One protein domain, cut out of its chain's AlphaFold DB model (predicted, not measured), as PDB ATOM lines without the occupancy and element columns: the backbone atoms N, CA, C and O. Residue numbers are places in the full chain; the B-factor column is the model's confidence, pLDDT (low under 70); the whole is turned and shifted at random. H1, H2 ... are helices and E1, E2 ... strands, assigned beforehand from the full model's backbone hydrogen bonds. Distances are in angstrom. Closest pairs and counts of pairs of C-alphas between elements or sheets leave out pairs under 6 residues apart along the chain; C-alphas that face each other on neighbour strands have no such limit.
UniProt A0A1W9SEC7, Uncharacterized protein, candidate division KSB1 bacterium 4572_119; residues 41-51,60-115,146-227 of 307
ATOM      1  N   ASN A  41     227.189 187.224 217.199       96.81
ATOM      2  CA  ASN A  41     226.360 186.148 216.654       96.81
ATOM      3  C   ASN A  41     225.134 186.670 215.883       96.81
ATOM      4  O   ASN A  41     224.758 186.102 214.854       96.81
ATOM      5  N   MET A  42     224.510 187.767 216.332       96.56
ATOM      6  CA  MET A  42     223.446 188.420 215.562       96.56
ATOM      7  C   MET A  42     223.950 188.983 214.230       96.56
ATOM      8  O   MET A  42     223.290 188.798 213.206       96.56
ATOM      9  N   LEU A  43     225.110 189.644 214.218       97.56
ATOM     10  CA  LEU A  43     225.721 190.146 212.985       97.56
ATOM     11  C   LEU A  43     226.129 189.014 212.035       97.56
ATOM     12  O   LEU A  43     225.851 189.107 210.841       97.56
ATOM     13  N   GLY A  44     226.701 187.929 212.554       97.81
ATOM     14  CA  GLY A  44     227.039 186.731 211.787       97.81
ATOM     15  C   GLY A  44     225.817 186.138 211.099       97.81
ATOM     16  O   GLY A  44     225.841 185.899 209.894       97.81
ATOM     17  N   LYS A  45     224.691 186.006 211.815       97.38
ATOM     18  CA  LYS A  45     223.415 185.572 211.217       97.38
ATOM     19  C   LYS A  45     222.962 186.494 210.084       97.38
ATOM     20  O   LYS A  45     222.514 185.998 209.054       97.38
ATOM     21  N   LYS A  46     223.096 187.817 210.241       96.50
ATOM     22  CA  LYS A  46     222.764 188.783 209.178       96.50
ATOM     23  C   LYS A  46     223.674 188.629 207.968       96.50
ATOM     24  O   LYS A  46     223.175 188.605 206.848       96.50
ATOM     25  N   LEU A  47     224.980 188.484 208.188       97.00
ATOM     26  CA  LEU A  47     225.943 188.240 207.119       97.00
ATOM     27  C   LEU A  47     225.602 186.952 206.363       97.00
ATOM     28  O   LEU A  47     225.463 186.977 205.144       97.00
ATOM     29  N   MET A  48     225.362 185.854 207.082       98.00
ATOM     30  CA  MET A  48     225.007 184.565 206.484       98.00
ATOM     31  C   MET A  48     223.665 184.595 205.746       98.00
ATOM     32  O   MET A  48     223.495 183.860 204.780       98.00
ATOM     33  N   ALA A  49     222.711 185.429 206.167       96.69
ATOM     34  CA  ALA A  49     221.441 185.600 205.462       96.69
ATOM     35  C   ALA A  49     221.598 186.330 204.115       96.69
ATOM     36  O   ALA A  49     220.753 186.169 203.237       96.69
ATOM     37  N   MET A  50     222.666 187.117 203.937       96.56
ATOM     38  CA  MET A  50     222.979 187.788 202.670       96.56
ATOM     39  C   MET A  50     223.744 186.890 201.691       96.56
ATOM     40  O   MET A  50     223.776 187.196 200.499       96.56
ATOM     41  N   VAL A  51     224.348 185.799 202.172       97.31
ATOM     42  CA  VAL A  51     225.123 184.853 201.357       97.31
ATOM     43  C   VAL A  51     224.220 183.689 200.913       97.31
ATOM     44  O   VAL A  51     223.632 183.014 201.770       97.31
ATOM     45  N   VAL A  60     232.779 181.105 204.613       97.44
ATOM     46  CA  VAL A  60     232.406 182.389 205.241       97.44
ATOM     47  C   VAL A  60     232.006 182.204 206.706       97.44
ATOM     48  O   VAL A  60     232.404 182.989 207.565       97.44
ATOM     49  N   LYS A  61     231.214 181.166 206.996       97.94
ATOM     50  CA  LYS A  61     230.788 180.844 208.360       97.94
ATOM     51  C   LYS A  61     231.985 180.508 209.250       97.94
ATOM     52  O   LYS A  61     232.095 181.082 210.322       97.94
ATOM     53  N   THR A  62     232.878 179.634 208.789       97.88
ATOM     54  CA  THR A  62     234.081 179.230 209.535       97.88
ATOM     55  C   THR A  62     234.961 180.439 209.834       97.88
ATOM     56  O   THR A  62     235.305 180.676 210.985       97.88
ATOM     57  N   LEU A  63     235.220 181.275 208.824       97.62
ATOM     58  CA  LEU A  63     235.990 182.507 208.983       97.62
ATOM     59  C   LEU A  63     235.352 183.471 209.999       97.62
ATOM     60  O   LEU A  63     236.055 184.124 210.770       97.62
ATOM     61  N   TYR A  64     234.021 183.587 209.995       98.19
ATOM     62  CA  TYR A  64     233.312 184.429 210.954       98.19
ATOM     63  C   TYR A  64     233.350 183.849 212.374       98.19
ATOM     64  O   TYR A  64     233.576 184.592 213.327       98.19
ATOM     65  N   ASP A  65     233.152 182.539 212.517       97.94
ATOM     66  CA  ASP A  65     233.211 181.842 213.801       97.94
ATOM     67  C   ASP A  65     234.620 181.969 214.416       97.94
ATOM     68  O   ASP A  65     234.736 182.308 215.594       97.94
ATOM     69  N   ASP A  66     235.678 181.824 213.611       98.06
ATOM     70  CA  ASP A  66     237.069 182.054 214.027       98.06
ATOM     71  C   ASP A  66     237.277 183.491 214.524       98.06
ATOM     72  O   ASP A  66     237.845 183.707 215.595       98.06
ATOM     73  N   PHE A  67     236.752 184.486 213.802       97.62
ATOM     74  CA  PHE A  67     236.787 185.885 214.236       97.62
ATOM     75  C   PHE A  67     236.083 186.099 215.588       97.62
ATOM     76  O   PHE A  67     236.593 186.830 216.445       97.62
ATOM     77  N   VAL A  68     234.929 185.461 215.814       97.25
ATOM     78  CA  VAL A  68     234.213 185.539 217.097       97.25
ATOM     79  C   VAL A  68     235.033 184.897 218.219       97.25
ATOM     80  O   VAL A  68     235.130 185.483 219.299       97.25
ATOM     81  N   GLN A  69     235.667 183.745 217.971       96.31
ATOM     82  CA  GLN A  69     236.529 183.086 218.958       96.31
ATOM     83  C   GLN A  69     237.764 183.928 219.301       96.31
ATOM     84  O   GLN A  69     238.032 184.148 220.481       96.31
ATOM     85  N   GLN A  70     238.460 184.478 218.304       95.69
ATOM     86  CA  GLN A  70     239.606 185.370 218.523       95.69
ATOM     87  C   GLN A  70     239.193 186.636 219.287       95.69
ATOM     88  O   GLN A  70     239.893 187.097 220.186       95.69
ATOM     89  N   THR A  71     238.011 187.185 218.989       94.75
ATOM     90  CA  THR A  71     237.465 188.335 219.725       94.75
ATOM     91  C   THR A  71     237.184 187.985 221.188       94.75
ATOM     92  O   THR A  71     237.494 188.770 222.082       94.75
ATOM     93  N   LYS A  72     236.641 186.792 221.458       93.88
ATOM     94  CA  LYS A  72     236.396 186.290 222.819       93.88
ATOM     95  C   LYS A  72     237.693 186.067 223.597       93.88
ATOM     96  O   LYS A  72     237.748 186.376 224.784       93.88
ATOM     97  N   ALA A  73     238.732 185.588 222.917       94.31
ATOM     98  CA  ALA A  73     240.084 185.473 223.451       94.31
ATOM     99  C   ALA A  73     240.807 186.832 223.582       94.31
ATOM    100  O   ALA A  73     241.933 186.874 224.068       94.31
ATOM    101  N   GLN A  74     240.161 187.941 223.189       93.69
ATOM    102  CA  GLN A  74     240.719 189.298 223.168       93.69
ATOM    103  C   GLN A  74     241.981 189.429 222.294       93.69
ATOM    104  O   GLN A  74     242.806 190.313 222.504       93.69
ATOM    105  N   GLU A  75     242.114 188.565 221.287       94.12
ATOM    106  CA  GLU A  75     243.217 188.575 220.316       94.12
ATOM    107  C   GLU A  75     243.003 189.622 219.214       94.12
ATOM    108  O   GLU A  75     243.942 190.045 218.540       94.12
ATOM    109  N   VAL A  76     241.756 190.067 219.035       93.50
ATOM    110  CA  VAL A  76     241.375 191.093 218.064       93.50
ATOM    111  C   VAL A  76     241.231 192.432 218.777       93.50
ATOM    112  O   VAL A  76     240.514 192.533 219.768       93.50
ATOM    113  N   ALA A  77     241.864 193.486 218.258       93.31
ATOM    114  CA  ALA A  77     241.692 194.828 218.812       93.31
ATOM    115  C   ALA A  77     240.213 195.278 218.714       93.31
ATOM    116  O   ALA A  77     239.578 195.055 217.678       93.31
ATOM    117  N   PRO A  78     239.630 195.929 219.732       93.75
ATOM    118  CA  PRO A  78     238.210 196.309 219.740       93.75
ATOM    119  C   PRO A  78     237.774 197.139 218.542       93.75
ATOM    120  O   PRO A  78     236.652 197.015 218.060       93.75
ATOM    121  N   GLU A  79     238.668 197.954 218.008       93.06
ATOM    122  CA  GLU A  79     238.364 198.801 216.869       93.06
ATOM    123  C   GLU A  79     238.256 198.000 215.568       93.06
ATOM    124  O   GLU A  79     237.465 198.334 214.686       93.06
ATOM    125  N   LYS A  80     238.971 196.873 215.476       94.50
ATOM    126  CA  LYS A  80     238.772 195.878 214.415       94.50
ATOM    127  C   LYS A  80     237.418 195.206 214.523       94.50
ATOM    128  O   LYS A  80     236.763 194.977 213.507       94.50
ATOM    129  N   VAL A  81     236.977 194.933 215.747       96.62
ATOM    130  CA  VAL A  81     235.648 194.376 216.007       96.62
ATOM    131  C   VAL A  81     234.565 195.374 215.594       96.62
ATOM    132  O   VAL A  81     233.630 195.003 214.882       96.62
ATOM    133  N   GLU A  82     234.725 196.654 215.943       95.94
ATOM    134  CA  GLU A  82     233.865 197.737 215.452       95.94
ATOM    135  C   GLU A  82     233.891 197.842 213.923       95.94
ATOM    136  O   GLU A  82     232.854 198.121 213.323       95.94
ATOM    137  N   GLN A  83     235.029 197.558 213.283       95.62
ATOM    138  CA  GLN A  83     235.171 197.602 211.827       95.62
ATOM    139  C   GLN A  83     234.434 196.505 211.098       95.62
ATOM    140  O   GLN A  83     233.677 196.788 210.165       95.62
ATOM    141  N   VAL A  84     234.578 195.275 211.571       96.69
ATOM    142  CA  VAL A  84     233.776 194.162 211.074       96.69
ATOM    143  C   VAL A  84     232.289 194.464 211.290       96.69
ATOM    144  O   VAL A  84     231.489 194.311 210.365       96.69
ATOM    145  N   ALA A  85     231.912 194.976 212.468       97.62
ATOM    146  CA  ALA A  85     230.526 195.311 212.777       97.62
ATOM    147  C   ALA A  85     229.951 196.409 211.866       97.62
ATOM    148  O   ALA A  85     228.878 196.220 211.290       97.62
ATOM    149  N   ALA A  86     230.664 197.526 211.692       96.56
ATOM    150  CA  ALA A  86     230.269 198.620 210.808       96.56
ATOM    151  C   ALA A  86     230.063 198.127 209.375       96.56
ATOM    152  O   ALA A  86     229.048 198.434 208.747       96.56
ATOM    153  N   ASN A  87     230.999 197.322 208.870       95.50
ATOM    154  CA  ASN A  87     230.940 196.808 207.511       95.50
ATOM    155  C   ASN A  87     229.761 195.850 207.314       95.50
ATOM    156  O   ASN A  87     229.016 196.013 206.351       95.50
ATOM    157  N   ILE A  88     229.511 194.919 208.240       96.56
ATOM    158  CA  ILE A  88     228.344 194.025 208.159       96.56
ATOM    159  C   ILE A  88     227.035 194.821 208.218       96.56
ATOM    160  O   ILE A  88     226.125 194.568 207.426       96.56
ATOM    161  N   LEU A  89     226.935 195.808 209.113       96.25
ATOM    162  CA  LEU A  89     225.751 196.662 209.216       96.25
ATOM    163  C   LEU A  89     225.522 197.467 207.927       96.25
ATOM    164  O   LEU A  89     224.399 197.500 207.422       96.25
ATOM    165  N   ASN A  90     226.578 198.037 207.344       94.50
ATOM    166  CA  ASN A  90     226.523 198.725 206.053       94.50
ATOM    167  C   ASN A  90     226.054 197.805 204.921       94.50
ATOM    168  O   ASN A  90     225.208 198.205 204.124       94.50
ATOM    169  N   LEU A  91     226.563 196.574 204.861       93.12
ATOM    170  CA  LEU A  91     226.147 195.593 203.859       93.12
ATOM    171  C   LEU A  91     224.691 195.182 204.036       93.12
ATOM    172  O   LEU A  91     223.976 195.072 203.050       93.12
ATOM    173  N   SER A  92     224.217 195.043 205.276       94.12
ATOM    174  CA  SER A  92     222.817 194.695 205.559       94.12
ATOM    175  C   SER A  92     221.803 195.751 205.095       94.12
ATOM    176  O   SER A  92     220.607 195.456 204.964       94.12
ATOM    177  N   ASN A  93     222.286 196.967 204.818       91.38
ATOM    178  CA  ASN A  93     221.515 198.063 204.234       91.38
ATOM    179  C   ASN A  93     221.525 198.062 202.705       91.38
ATOM    180  O   ASN A  93     220.760 198.806 202.092       91.38
ATOM    181  N   LEU A  94     222.373 197.245 202.081       87.62
ATOM    182  CA  LEU A  94     222.295 196.963 200.660       87.62
ATOM    183  C   LEU A  94     221.259 195.851 200.480       87.62
ATOM    184  O   LEU A  94     221.410 194.756 201.016       87.62
ATOM    185  N   ASP A  95     220.194 196.110 199.724       84.06
ATOM    186  CA  ASP A  95     219.229 195.076 199.324       84.06
ATOM    187  C   ASP A  95     219.826 194.190 198.211       84.06
ATOM    188  O   ASP A  95     219.284 194.059 197.115       84.06
ATOM    189  N   THR A  96     221.009 193.632 198.467       88.31
ATOM    190  CA  THR A  96     221.781 192.821 197.526       88.31
ATOM    191  C   THR A  96     222.274 191.560 198.210       88.31
ATOM    192  O   THR A  96     222.771 191.616 199.334       88.31
ATOM    193  N   THR A  97     222.192 190.431 197.512       93.81
ATOM    194  CA  THR A  97     222.894 189.213 197.913       93.81
ATOM    195  C   THR A  97     224.402 189.406 197.743       93.81
ATOM    196  O   THR A  97     224.852 190.083 196.815       93.81
ATOM    197  N   LEU A  98     225.183 188.839 198.658       93.62
ATOM    198  CA  LEU A  98     226.644 188.853 198.621       93.62
ATOM    199  C   LEU A  98     227.145 187.521 198.080       93.62
ATOM    200  O   LEU A  98     226.623 186.472 198.454       93.62
ATOM    201  N   THR A  99     228.180 187.545 197.243       95.00
ATOM    202  CA  THR A  99     228.908 186.302 196.960       95.00
ATOM    203  C   THR A  99     229.697 185.881 198.207       95.00
ATOM    204  O   THR A  99     230.056 186.745 199.019       95.00
ATOM    205  N   PRO A 100     229.984 184.581 198.391       96.44
ATOM    206  CA  PRO A 100     230.835 184.115 199.483       96.44
ATOM    207  C   PRO A 100     232.169 184.872 199.561       96.44
ATOM    208  O   PRO A 100     232.542 185.351 200.629       96.44
ATOM    209  N   GLU A 101     232.815 185.118 198.419       93.69
ATOM    210  CA  GLU A 101     234.094 185.836 198.338       93.69
ATOM    211  C   GLU A 101     233.964 187.301 198.778       93.69
ATOM    212  O   GLU A 101     234.866 187.853 199.405       93.69
ATOM    213  N   GLN A 102     232.837 187.953 198.474       94.00
ATOM    214  CA  GLN A 102     232.573 189.317 198.942       94.00
ATOM    215  C   GLN A 102     232.409 189.362 200.460       94.00
ATOM    216  O   GLN A 102     232.916 190.281 201.101       94.00
ATOM    217  N   ALA A 103     231.708 188.385 201.036       96.25
ATOM    218  CA  ALA A 103     231.517 188.301 202.477       96.25
ATOM    219  C   ALA A 103     232.835 187.994 203.213       96.25
ATOM    220  O   ALA A 103     233.129 188.629 204.225       96.25
ATOM    221  N   GLU A 104     233.668 187.098 202.674       95.81
ATOM    222  CA  GLU A 104     235.014 186.822 203.196       95.81
ATOM    223  C   GLU A 104     235.920 188.049 203.115       95.81
ATOM    224  O   GLU A 104     236.541 188.426 204.110       95.81
ATOM    225  N   ALA A 105     235.944 188.722 201.958       92.12
ATOM    226  CA  ALA A 105     236.743 189.924 201.757       92.12
ATOM    227  C   ALA A 105     236.378 191.020 202.761       92.12
ATOM    228  O   ALA A 105     237.253 191.737 203.234       92.12
ATOM    229  N   VAL A 106     235.102 191.138 203.130       92.56
ATOM    230  CA  VAL A 106     234.654 192.097 204.143       92.56
ATOM    231  C   VAL A 106     235.260 191.787 205.508       92.56
ATOM    232  O   VAL A 106     235.752 192.704 206.166       92.56
ATOM    233  N   ILE A 107     235.256 190.523 205.935       95.44
ATOM    234  CA  ILE A 107     235.841 190.125 207.222       95.44
ATOM    235  C   ILE A 107     237.360 190.341 207.178       95.44
ATOM    236  O   ILE A 107     237.904 191.068 208.008       95.44
ATOM    237  N   GLN A 108     238.041 189.795 206.167       94.50
ATOM    238  CA  GLN A 108     239.501 189.855 206.057       94.50
ATOM    239  C   GLN A 108     240.024 191.284 205.913       94.50
ATOM    240  O   GLN A 108     240.951 191.671 206.623       94.50
ATOM    241  N   TYR A 109     239.418 192.098 205.044       91.25
ATOM    242  CA  TYR A 109     239.838 193.486 204.851       91.25
ATOM    243  C   TYR A 109     239.657 194.303 206.129       91.25
ATOM    244  O   TYR A 109     240.524 195.100 206.476       91.25
ATOM    245  N   SER A 110     238.573 194.066 206.877       90.62
ATOM    246  CA  SER A 110     238.370 194.712 208.177       90.62
ATOM    247  C   SER A 110     239.483 194.347 209.156       90.62
ATOM    248  O   SER A 110     240.020 195.222 209.827       90.62
ATOM    249  N   LEU A 111     239.894 193.079 209.204       91.81
ATOM    250  CA  LEU A 111     240.972 192.623 210.084       91.81
ATOM    251  C   LEU A 111     242.352 193.143 209.654       91.81
ATOM    252  O   LEU A 111     243.166 193.474 210.509       91.81
ATOM    253  N   GLN A 112     242.593 193.306 208.353       90.69
ATOM    254  CA  GLN A 112     243.895 193.721 207.814       90.69
ATOM    255  C   GLN A 112     244.071 195.237 207.665       90.69
ATOM    256  O   GLN A 112     245.206 195.705 207.619       90.69
ATOM    257  N   ALA A 113     242.988 196.018 207.579       84.69
ATOM    258  CA  ALA A 113     243.076 197.453 207.307       84.69
ATOM    259  C   ALA A 113     243.987 198.171 208.323       84.69
ATOM    260  O   ALA A 113     243.877 197.921 209.519       84.69
ATOM    261  N   PRO A 114     244.882 199.083 207.929       78.81
ATOM    262  CA  PRO A 114     245.567 199.901 208.917       78.81
ATOM    263  C   PRO A 114     244.510 200.683 209.697       78.81
ATOM    264  O   PRO A 114     243.649 201.353 209.126       78.81
ATOM    265  N   VAL A 115     244.535 200.540 211.014       70.00
ATOM    266  CA  VAL A 115     243.627 201.258 211.896       70.00
ATOM    267  C   VAL A 115     244.261 202.614 212.151       70.00
ATOM    268  O   VAL A 115     245.018 202.798 213.100       70.00
ATOM    269  N   GLU A 146     237.322 194.433 230.726       90.94
ATOM    270  CA  GLU A 146     236.110 193.627 230.507       90.94
ATOM    271  C   GLU A 146     234.852 194.498 230.349       90.94
ATOM    272  O   GLU A 146     234.025 194.280 229.465       90.94
ATOM    273  N   LYS A 147     234.760 195.579 231.132       91.56
ATOM    274  CA  LYS A 147     233.681 196.563 231.018       91.56
ATOM    275  C   LYS A 147     233.636 197.233 229.641       91.56
ATOM    276  O   LYS A 147     232.551 197.411 229.099       91.56
ATOM    277  N   GLN A 148     234.780 197.600 229.062       92.56
ATOM    278  CA  GLN A 148     234.810 198.217 227.731       92.56
ATOM    279  C   GLN A 148     234.378 197.232 226.638       92.56
ATOM    280  O   GLN A 148     233.691 197.634 225.701       92.56
ATOM    281  N   TRP A 149     234.728 195.950 226.773       93.94
ATOM    282  CA  TRP A 149     234.252 194.890 225.883       93.94
ATOM    283  C   TRP A 149     232.737 194.680 225.983       93.94
ATOM    284  O   TRP A 149     232.055 194.577 224.961       93.94
ATOM    285  N   ALA A 150     232.192 194.692 227.201       93.31
ATOM    286  CA  ALA A 150     230.749 194.647 227.421       93.31
ATOM    287  C   ALA A 150     230.044 195.877 226.816       93.31
ATOM    288  O   ALA A 150     229.056 195.731 226.094       93.31
ATOM    289  N   ASP A 151     230.585 197.082 227.035       94.12
ATOM    290  CA  ASP A 151     230.061 198.332 226.470       94.12
ATOM    291  C   ASP A 151     230.092 198.324 224.932       94.12
ATOM    292  O   ASP A 151     229.151 198.806 224.287       94.12
ATOM    293  N   LEU A 152     231.144 197.754 224.333       95.44
ATOM    294  CA  LEU A 152     231.242 197.536 222.892       95.44
ATOM    295  C   LEU A 152     230.144 196.586 222.400       95.44
ATOM    296  O   LEU A 152     229.428 196.921 221.455       95.44
ATOM    297  N   GLY A 153     229.957 195.444 223.066       95.69
ATOM    298  CA  GLY A 153     228.877 194.507 222.757       95.69
ATOM    299  C   GLY A 153     227.508 195.186 222.777       95.69
ATOM    300  O   GLY A 153     226.792 195.180 221.777       95.69
ATOM    301  N   ILE A 154     227.183 195.884 223.870       94.69
ATOM    302  CA  ILE A 154     225.926 196.638 224.019       94.69
ATOM    303  C   ILE A 154     225.745 197.653 222.880       94.69
ATOM    304  O   ILE A 154     224.636 197.842 222.374       94.69
ATOM    305  N   ARG A 155     226.818 198.337 222.471       95.94
ATOM    306  CA  ARG A 155     226.779 199.309 221.372       95.94
ATOM    307  C   ARG A 155     226.463 198.639 220.035       95.94
ATOM    308  O   ARG A 155     225.568 199.110 219.332       95.94
ATOM    309  N   ILE A 156     227.145 197.540 219.710       97.25
ATOM    310  CA  ILE A 156     226.905 196.762 218.486       97.25
ATOM    311  C   ILE A 156     225.459 196.251 218.457       97.25
ATOM    312  O   ILE A 156     224.770 196.424 217.448       97.25
ATOM    313  N   GLN A 157     224.965 195.697 219.569       96.00
ATOM    314  CA  GLN A 157     223.574 195.264 219.701       96.00
ATOM    315  C   GLN A 157     222.596 196.403 219.394       96.00
ATOM    316  O   GLN A 157     221.727 196.259 218.532       96.00
ATOM    317  N   LYS A 158     222.756 197.553 220.065       96.00
ATOM    318  CA  LYS A 158     221.868 198.715 219.898       96.00
ATOM    319  C   LYS A 158     221.799 199.179 218.448       96.00
ATOM    320  O   LYS A 158     220.713 199.527 217.980       96.00
ATOM    321  N   PHE A 159     222.931 199.192 217.746       96.75
ATOM    322  CA  PHE A 159     222.967 199.553 216.332       96.75
ATOM    323  C   PHE A 159     222.340 198.493 215.437       96.75
ATOM    324  O   PHE A 159     221.576 198.855 214.549       96.75
ATOM    325  N   SER A 160     222.572 197.205 215.696       96.38
ATOM    326  CA  SER A 160     221.921 196.122 214.953       96.38
ATOM    327  C   SER A 160     220.394 196.189 215.055       96.38
ATOM    328  O   SER A 160     219.709 196.119 214.034       96.38
ATOM    329  N   GLU A 161     219.858 196.399 216.259       96.06
ATOM    330  CA  GLU A 161     218.417 196.556 216.489       96.06
ATOM    331  C   GLU A 161     217.865 197.828 215.835       96.06
ATOM    332  O   GLU A 161     216.813 197.805 215.200       96.06
ATOM    333  N   LEU A 162     218.575 198.956 215.981       96.12
ATOM    334  CA  LEU A 162     218.194 200.208 215.327       96.12
ATOM    335  C   LEU A 162     218.138 200.035 213.804       96.12
ATOM    336  O   LEU A 162     217.219 200.550 213.166       96.12
ATOM    337  N   ASN A 163     219.097 199.305 213.236       95.75
ATOM    338  CA  ASN A 163     219.149 199.021 211.812       95.75
ATOM    339  C   ASN A 163     217.895 198.279 211.346       95.75
ATOM    340  O   ASN A 163     217.296 198.670 210.348       95.75
ATOM    341  N   ASP A 164     217.456 197.261 212.090       95.31
ATOM    342  CA  ASP A 164     216.251 196.494 211.755       95.31
ATOM    343  C   ASP A 164     214.985 197.350 211.858       95.31
ATOM    344  O   ASP A 164     214.152 197.348 210.948       95.31
ATOM    345  N   GLU A 165     214.858 198.138 212.930       95.69
ATOM    346  CA  GLU A 165     213.735 199.063 213.114       95.69
ATOM    347  C   GLU A 165     213.644 200.080 211.966       95.69
ATOM    348  O   GLU A 165     212.555 200.346 211.438       95.69
ATOM    349  N   LEU A 166     214.786 200.641 211.558       93.69
ATOM    350  CA  LEU A 166     214.854 201.593 210.457       93.69
ATOM    351  C   LEU A 166     214.602 200.912 209.113       93.69
ATOM    352  O   LEU A 166     213.844 201.458 208.317       93.69
ATOM    353  N   LYS A 167     215.134 199.710 208.870       92.06
ATOM    354  CA  LYS A 167     214.899 198.955 207.631       92.06
ATOM    355  C   LYS A 167     213.412 198.673 207.421       92.06
ATOM    356  O   LYS A 167     212.885 198.969 206.351       92.06
ATOM    357  N   ILE A 168     212.704 198.224 208.462       92.81
ATOM    358  CA  ILE A 168     211.244 198.026 208.423       92.81
ATOM    359  C   ILE A 168     210.522 199.339 208.087       92.81
ATOM    360  O   ILE A 168     209.543 199.352 207.335       92.81
ATOM    361  N   LEU A 169     210.982 200.457 208.651       91.44
ATOM    362  CA  LEU A 169     210.392 201.770 208.411       91.44
ATOM    363  C   LEU A 169     210.636 202.276 206.986       91.44
ATOM    364  O   LEU A 169     209.737 202.887 206.408       91.44
ATOM    365  N   VAL A 170     211.820 202.032 206.424       88.12
ATOM    366  CA  VAL A 170     212.133 202.377 205.037       88.12
ATOM    367  C   VAL A 170     211.287 201.528 204.098       88.12
ATOM    368  O   VAL A 170     210.515 202.092 203.330       88.12
ATOM    369  N   GLN A 171     211.314 200.201 204.254       88.94
ATOM    370  CA  GLN A 171     210.587 199.258 203.396       88.94
ATOM    371  C   GLN A 171     209.077 199.517 203.354       88.94
ATOM    372  O   GLN A 171     208.479 199.482 202.281       88.94
ATOM    373  N   ARG A 172     208.444 199.846 204.490       87.88
ATOM    374  CA  ARG A 172     207.002 200.168 204.534       87.88
ATOM    375  C   ARG A 172     206.612 201.414 203.735       87.88
ATOM    376  O   ARG A 172     205.444 201.556 203.396       87.88
ATOM    377  N   ASN A 173     207.558 202.311 203.465       80.38
ATOM    378  CA  ASN A 173     207.324 203.566 202.749       80.38
ATOM    379  C   ASN A 173     207.947 203.565 201.337       80.38
ATOM    380  O   ASN A 173     207.948 204.603 200.678       80.38
ATOM    381  N   SER A 174     208.499 202.437 200.872       69.69
ATOM    382  CA  SER A 174     209.279 202.339 199.628       69.69
ATOM    383  C   SER A 174     208.419 202.224 198.359       69.69
ATOM    384  O   SER A 174     208.634 201.336 197.540       69.69
ATOM    385  N   SER A 175     207.478 203.147 198.147       79.81
ATOM    386  CA  SER A 175     207.045 203.477 196.777       79.81
ATOM    387  C   SER A 175     208.070 204.369 196.058       79.81
ATOM    388  O   SER A 175     208.000 204.548 194.844       79.81
ATOM    389  N   GLU A 176     209.044 204.918 196.793       78.31
ATOM    390  CA  GLU A 176     210.122 205.737 196.241       78.31
ATOM    391  C   GLU A 176     211.192 204.879 195.537       78.31
ATOM    392  O   GLU A 176     211.637 203.863 196.087       78.31
ATOM    393  N   PRO A 177     211.670 205.294 194.349       75.19
ATOM    394  CA  PRO A 177     212.743 204.599 193.648       75.19
ATOM    395  C   PRO A 177     214.038 204.603 194.481       75.19
ATOM    396  O   PRO A 177     214.368 205.591 195.135       75.19
ATOM    397  N   LEU A 178     214.807 203.508 194.399       72.38
ATOM    398  CA  LEU A 178     216.078 203.238 195.102       72.38
ATOM    399  C   LEU A 178     217.055 204.424 195.297       72.38
ATOM    400  O   LEU A 178     217.653 204.499 196.374       72.38
ATOM    401  N   PRO A 179     217.270 205.368 194.353       72.81
ATOM    402  CA  PRO A 179     218.127 206.525 194.626       72.81
ATOM    403  C   PRO A 179     217.617 207.404 195.777       72.81
ATOM    404  O   PRO A 179     218.434 208.001 196.476       72.81
ATOM    405  N   ASN A 180     216.303 207.472 195.998       75.00
ATOM    406  CA  ASN A 180     215.649 208.325 196.998       75.00
ATOM    407  C   ASN A 180     215.423 207.640 198.345       75.00
ATOM    408  O   ASN A 180     214.943 208.282 199.278       75.00
ATOM    409  N   GLN A 181     215.780 206.361 198.477       79.19
ATOM    410  CA  GLN A 181     215.642 205.696 199.759       79.19
ATOM    411  C   GLN A 181     216.640 206.289 200.760       79.19
ATOM    412  O   GLN A 181     217.818 206.456 200.432       79.19
ATOM    413  N   PRO A 182     216.178 206.632 201.972       76.31
ATOM    414  CA  PRO A 182     217.044 207.167 203.001       76.31
ATOM    415  C   PRO A 182     218.101 206.128 203.366       76.31
ATOM    416  O   PRO A 182     217.794 204.950 203.555       76.31
ATOM    417  N   ARG A 183     219.351 206.574 203.455       84.50
ATOM    418  CA  ARG A 183     220.496 205.698 203.682       84.50
ATOM    419  C   ARG A 183     221.024 205.862 205.106       84.50
ATOM    420  O   ARG A 183     220.935 206.933 205.706       84.50
ATOM    421  N   LEU A 184     221.564 204.767 205.619       92.75
ATOM    422  CA  LEU A 184     222.259 204.671 206.896       92.75
ATOM    423  C   LEU A 184     223.679 204.226 206.597       92.75
ATOM    424  O   LEU A 184     223.867 203.292 205.812       92.75
ATOM    425  N   HIS A 185     224.655 204.878 207.214       94.06
ATOM    426  CA  HIS A 185     226.047 204.485 207.077       94.06
ATOM    427  C   HIS A 185     226.713 204.433 208.442       94.06
ATOM    428  O   HIS A 185     226.625 205.373 209.225       94.06
ATOM    429  N   TYR A 186     227.374 203.321 208.719       94.94
ATOM    430  CA  TYR A 186     228.155 203.103 209.922       94.94
ATOM    431  C   TYR A 186     229.625 203.353 209.608       94.94
ATOM    432  O   TYR A 186     230.138 202.840 208.614       94.94
ATOM    433  N   HIS A 187     230.295 204.127 210.452       93.12
ATOM    434  CA  HIS A 187     231.709 204.470 210.301       93.12
ATOM    435  C   HIS A 187     232.415 204.453 211.664       93.12
ATOM    436  O   HIS A 187     231.769 204.311 212.709       93.12
ATOM    437  N   ILE A 188     233.745 204.541 211.639       90.38
ATOM    438  CA  ILE A 188     234.612 204.351 212.805       90.38
ATOM    439  C   ILE A 188     235.655 205.461 212.800       90.38
ATOM    440  O   ILE A 188     236.740 205.315 212.250       90.38
ATOM    441  N   ASP A 189     235.317 206.583 213.419       83.25
ATOM    442  CA  ASP A 189     236.285 207.673 213.595       83.25
ATOM    443  C   ASP A 189     236.791 207.665 215.041       83.25
ATOM    444  O   ASP A 189     237.977 207.745 215.320       83.25
ATOM    445  N   HIS A 190     235.858 207.516 215.984       85.81
ATOM    446  CA  HIS A 190     236.099 207.532 217.429       85.81
ATOM    447  C   HIS A 190     235.243 206.447 218.088       85.81
ATOM    448  O   HIS A 190     234.455 206.699 219.009       85.81
ATOM    449  N   GLY A 191     235.341 205.257 217.512       91.44
ATOM    450  CA  GLY A 191     234.454 204.129 217.729       91.44
ATOM    451  C   GLY A 191     233.251 204.107 216.791       91.44
ATOM    452  O   GLY A 191     233.039 205.025 215.995       91.44
ATOM    453  N   LEU A 192     232.466 203.039 216.894       95.06
ATOM    454  CA  LEU A 192     231.332 202.764 216.019       95.06
ATOM    455  C   LEU A 192     230.261 203.856 216.148       95.06
ATOM    456  O   LEU A 192     229.706 204.075 217.230       95.06
ATOM    457  N   ARG A 193     229.960 204.524 215.033       95.94
ATOM    458  CA  ARG A 193     228.948 205.582 214.920       95.94
ATOM    459  C   ARG A 193     228.059 205.355 213.710       95.94
ATOM    460  O   ARG A 193     228.429 204.641 212.781       95.94
ATOM    461  N   ILE A 194     226.886 205.983 213.727       95.69
ATOM    462  CA  ILE A 194     225.945 205.974 212.609       95.69
ATOM    463  C   ILE A 194     225.726 207.392 212.066       95.69
ATOM    464  O   ILE A 194     225.292 208.292 212.784       95.69
ATOM    465  N   ALA A 195     225.993 207.570 210.778       95.44
ATOM    466  CA  ALA A 195     225.636 208.742 209.999       95.44
ATOM    467  C   ALA A 195     224.291 208.496 209.303       95.44
ATOM    468  O   ALA A 195     224.080 207.471 208.642       95.44
ATOM    469  N   ILE A 196     223.361 209.431 209.490       94.19
ATOM    470  CA  ILE A 196     221.966 209.275 209.079       94.19
ATOM    471  C   ILE A 196     221.521 210.470 208.247       94.19
ATOM    472  O   ILE A 196     221.717 211.628 208.629       94.19
ATOM    473  N   ASP A 197     220.845 210.170 207.138       93.94
ATOM    474  CA  ASP A 197     220.167 211.163 206.315       93.94
ATOM    475  C   ASP A 197     219.057 211.893 207.121       93.94
ATOM    476  O   ASP A 197     218.143 211.245 207.653       93.94
ATOM    477  N   PRO A 198     219.069 213.238 207.206       94.31
ATOM    478  CA  PRO A 198     218.068 214.021 207.927       94.31
ATOM    479  C   PRO A 198     216.625 213.780 207.474       94.31
ATOM    480  O   PRO A 198     215.701 213.993 208.261       94.31
ATOM    481  N   THR A 199     216.395 213.303 206.249       92.31
ATOM    482  CA  THR A 199     215.055 212.931 205.770       92.31
ATOM    483  C   THR A 199     214.418 211.828 206.622       92.31
ATOM    484  O   THR A 199     213.197 211.825 206.814       92.31
ATOM    485  N   ILE A 200     215.220 210.955 207.248       92.75
ATOM    486  CA  ILE A 200     214.742 209.934 208.197       92.75
ATOM    487  C   ILE A 200     214.040 210.587 209.385       92.75
ATOM    488  O   ILE A 200     213.023 210.074 209.853       92.75
ATOM    489  N   LYS A 201     214.510 211.756 209.840       94.19
ATOM    490  CA  LYS A 201     213.918 212.490 210.969       94.19
ATOM    491  C   LYS A 201     212.437 212.798 210.739       94.19
ATOM    492  O   LYS A 201     211.638 212.716 211.674       94.19
ATOM    493  N   MET A 202     212.064 213.097 209.493       92.00
ATOM    494  CA  MET A 202     210.672 213.330 209.105       92.00
ATOM    495  C   MET A 202     209.876 212.022 209.077       92.00
ATOM    496  O   MET A 202     208.771 211.973 209.619       92.00
ATOM    497  N   LYS A 203     210.459 210.938 208.546       91.62
ATOM    498  CA  LYS A 203     209.804 209.619 208.470       91.62
ATOM    499  C   LYS A 203     209.563 208.991 209.857       91.62
ATOM    500  O   LYS A 203     208.570 208.292 210.054       91.62
ATOM    501  N   ILE A 204     210.390 209.299 210.862       94.88
ATOM    502  CA  ILE A 204     210.216 208.819 212.250       94.88
ATOM    503  C   ILE A 204     209.357 209.746 213.133       94.88
ATOM    504  O   ILE A 204     209.149 209.454 214.317       94.88
ATOM    505  N   LYS A 205     208.814 210.853 212.597       95.12
ATOM    506  CA  LYS A 205     208.055 211.856 213.376       95.12
ATOM    507  C   LYS A 205     206.838 211.279 214.106       95.12
ATOM    508  O   LYS A 205     206.451 211.822 215.133       95.12
ATOM    509  N   ASN A 206     206.276 210.162 213.653       95.25
ATOM    510  CA  ASN A 206     205.112 209.531 214.290       95.25
ATOM    511  C   ASN A 206     205.476 208.309 215.158       95.25
ATOM    512  O   ASN A 206     204.600 207.673 215.733       95.25
ATOM    513  N   ARG A 207     206.768 207.979 215.303       95.56
ATOM    514  CA  ARG A 207     207.261 206.839 216.094       95.56
ATOM    515  C   ARG A 207     207.960 207.351 217.356       95.56
ATOM    516  O   ARG A 207     209.145 207.670 217.326       95.56
ATOM    517  N   LYS A 208     207.214 207.496 218.459       96.75
ATOM    518  CA  LYS A 208     207.735 208.067 219.721       96.75
ATOM    519  C   LYS A 208     208.971 207.311 220.235       96.75
ATOM    520  O   LYS A 208     209.999 207.947 220.437       96.75
ATOM    521  N   GLN A 209     208.889 205.981 220.336       96.44
ATOM    522  CA  GLN A 209     209.975 205.123 220.837       96.44
ATOM    523  C   GLN A 209     211.264 205.260 220.010       96.44
ATOM    524  O   GLN A 209     212.313 205.590 220.554       96.44
ATOM    525  N   LEU A 210     211.182 205.115 218.682       95.75
ATOM    526  CA  LEU A 210     212.344 205.251 217.795       95.75
ATOM    527  C   LEU A 210     212.970 206.652 217.876       95.75
ATOM    528  O   LEU A 210     214.187 206.798 217.896       95.75
ATOM    529  N   ARG A 211     212.154 207.706 217.992       96.75
ATOM    530  CA  ARG A 211     212.660 209.077 218.167       96.75
ATOM    531  C   ARG A 211     213.405 209.260 219.486       96.75
ATOM    532  O   ARG A 211     214.402 209.975 219.517       96.75
ATOM    533  N   GLU A 212     212.921 208.655 220.565       97.19
ATOM    534  CA  GLU A 212     213.598 208.666 221.864       97.19
ATOM    535  C   GLU A 212     214.925 207.902 221.797       97.19
ATOM    536  O   GLU A 212     215.940 208.444 222.235       97.19
ATOM    537  N   LYS A 213     214.948 206.728 221.145       96.50
ATOM    538  CA  LYS A 213     216.170 205.942 220.885       96.50
ATOM    539  C   LYS A 213     217.206 206.764 220.107       96.50
ATOM    540  O   LYS A 213     218.344 206.897 220.547       96.50
ATOM    541  N   MET A 214     216.797 207.410 219.014       96.56
ATOM    542  CA  MET A 214     217.671 208.249 218.178       96.56
ATOM    543  C   MET A 214     218.213 209.464 218.941       96.56
ATOM    544  O   MET A 214     219.405 209.749 218.881       96.56
ATOM    545  N   ARG A 215     217.366 210.148 219.724       97.19
ATOM    546  CA  ARG A 215     217.801 211.259 220.592       97.19
ATOM    547  C   ARG A 215     218.790 210.804 221.661       97.19
ATOM    548  O   ARG A 215     219.674 211.568 222.030       97.19
ATOM    549  N   HIS A 216     218.619 209.599 222.202       97.31
ATOM    550  CA  HIS A 216     219.553 209.044 223.174       97.31
ATOM    551  C   HIS A 216     220.922 208.776 222.535       97.31
ATOM    552  O   HIS A 216     221.931 209.202 223.089       97.31
ATOM    553  N   LEU A 217     220.958 208.178 221.338       96.12
ATOM    554  CA  LEU A 217     222.202 207.955 220.589       96.12
ATOM    555  C   LEU A 217     222.890 209.267 220.184       96.12
ATOM    556  O   LEU A 217     224.108 209.380 220.295       96.12
ATOM    557  N   GLU A 218     222.116 210.279 219.788       96.31
ATOM    558  CA  GLU A 218     222.619 211.627 219.486       96.31
ATOM    559  C   GLU A 218     223.276 212.262 220.723       96.31
ATOM    560  O   GLU A 218     224.401 212.752 220.650       96.31
ATOM    561  N   LYS A 219     222.637 212.167 221.901       97.00
ATOM    562  CA  LYS A 219     223.224 212.629 223.175       97.00
ATOM    563  C   LYS A 219     224.519 211.898 223.531       97.00
ATOM    564  O   LYS A 219     225.415 212.505 224.107       97.00
ATOM    565  N   GLN A 220     224.618 210.616 223.189       95.44
ATOM    566  CA  GLN A 220     225.821 209.804 223.389       95.44
ATOM    567  C   GLN A 220     226.898 210.042 222.320       95.44
ATOM    568  O   GLN A 220     227.947 209.408 222.382       95.44
ATOM    569  N   ARG A 221     226.663 210.937 221.344       95.75
ATOM    570  CA  ARG A 221     227.543 211.165 220.181       95.75
ATOM    571  C   ARG A 221     227.803 209.895 219.360       95.75
ATOM    572  O   ARG A 221     228.833 209.767 218.706       95.75
ATOM    573  N   LEU A 222     226.860 208.954 219.405       95.25
ATOM    574  CA  LEU A 222     226.873 207.707 218.639       95.25
ATOM    575  C   LEU A 222     226.144 207.844 217.298       95.25
ATOM    576  O   LEU A 222     226.271 206.979 216.436       95.25
ATOM    577  N   LEU A 223     225.376 208.920 217.133       96.38
ATOM    578  CA  LEU A 223     224.597 209.226 215.946       96.38
ATOM    579  C   LEU A 223     224.904 210.642 215.478       96.38
ATOM    580  O   LEU A 223     224.873 211.578 216.278       96.38
ATOM    581  N   GLU A 224     225.130 210.787 214.177       96.06
ATOM    582  CA  GLU A 224     225.355 212.060 213.508       96.06
ATOM    583  C   GLU A 224     224.334 212.269 212.380       96.06
ATOM    584  O   GLU A 224     224.114 211.405 211.528       96.06
ATOM    585  N   TRP A 225     223.705 213.445 212.360       95.38
ATOM    586  CA  TRP A 225     222.828 213.866 211.268       95.38
ATOM    587  C   TRP A 225     223.646 214.609 210.208       95.38
ATOM    588  O   TRP A 225     224.080 215.735 210.456       95.38
ATOM    589  N   ARG A 226     223.814 214.029 209.016       94.56
ATOM    590  CA  ARG A 226     224.640 214.625 207.951       94.56
ATOM    591  C   ARG A 226     223.795 215.259 206.854       94.56
ATOM    592  O   ARG A 226     223.067 214.574 206.147       94.56
ATOM    593  N   LYS A 227     223.878 216.584 206.698       92.31
ATOM    594  CA  LYS A 227     223.062 217.330 205.718       92.31
ATOM    595  C   LYS A 227     223.377 216.944 204.273       92.31
ATOM    596  O   LYS A 227     222.453 216.764 203.488       92.31
TER     597      LYS A 227
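Overview. This is residues 41 to 51, 60 to 115 and 146 to 227 of the 307 residues of an uncharacterized protein of candidate division KSB1 bacterium 4572_119 (UniProt A0A1W9SEC7). Four helices, H1 to H4, make an up-and-down bundle, and H3 lies between H1 and H4 on one side and a small sheet of three strands on the other. The long helix H5 runs side by side with H3, the two covering one face of the sheet, while the short H6 and the helix H7 lie out toward the end of the model away from H2 and H4. The printed part has 149 residues with seven named helices and three named strands, in the order H1 H2 H3 H4 H5 E1 E2 H6 H7 E3; the sheet runs E1 E2 E3 and is mixed. The class is mostly helix, and the whole is compact, with a radius of gyration of the C-alphas of 15.7 A and spans of 43 by 35 by 24 A.

Along the chain. Find C-alpha 41 at (226.360, 186.148, 216.654), where the printed part begins; from there H1 runs to residue 50, 14.5 A on. After a cut you meet H2, residues 60 to 72, 18.4 A long, then H3, residues 78 to 92, 21.0 A, and H4, residues 100 to 112, 18.2 A. Past a second cut, look for C-alpha 146 at (236.110, 193.627, 230.507): here begins H5, residues 146 to 171, the longest helix at 37.7 A. Next come E1, residues 184 to 188, 13.7 A, and E2, residues 192 to 196, 13.4 A. H6 is residues 199 to 203, 6.8 A, and H7 residues 208 to 219, 16.5 A. E3, residues 223 to 225, 6.8 A, ends with C-alpha 225 at (222.828, 213.866, 211.268).

Arrangement. Start with the bundle H1 H2 H3 H4, in which each helix runs against the one before it. H1 touches H2 at a shallow tilt of 17 degrees, the closest C-alphas being those of Gly 44 and Tyr 64, 6.7 A apart. H3 and H4 form a helical hairpin: they touch, with the C-alphas of Val 84 and Ser 110 closest at 5.5 A, and H4 does this with residues 106 to 111 alone. H1 and H3 are hubs, touching three helices each. H5 touches H3, the same way at a shallow tilt of 10 degrees; the closest C-alphas, of Ala 85 and Ile 156, are 6.9 A apart. H5 only just touches H1, with 3 pairs of C-alphas within 8 A, the closest those of Leu 43 and Ser 160 at 7.4 A. Look next at the sheet, where H3 and H5 lie on the same face, making two layers, helices on one face of a sheet. H3 runs along the strands, over E1, at a height over the sheet of 7.5 A; the height of H5 is 9.8 A. The hairpin E1 and E2 is antiparallel, with N 185 and O 195 within hydrogen-bond range at 3.0 A. E2 and E3 are parallel, with N 224 and O 194 at 2.9 A. E2, H6, H7 and E3 form a strand-helix-strand unit, two parallel neighbour strands with helices between, and its crossover is right-handed. H7 only grazes the sheet, with residues 214 to 218. H6 and H5 are close but not clearly touching, the closest C-alphas being those of Leu 169 and Lys 203, 7.9 A apart. In all seven helices every O i to N i+4 pair is within hydrogen-bond range.

Size, cuts and confidence. The two C-alphas farthest apart, those of Ala 73 and Ser 175, are 46.1 A apart. Residues 52 to 59 are not printed, and C-alphas 51 and 60 are 8.6 A apart across that cut; residues 116 to 145 are not printed either, with 21.5 A between C-alphas 115 and 146. Of the links that are printed whole, H5 to E1 is long, residues 172 to 183. The mean pLDDT of the printed part is 92.9, and residue 174 is under 70.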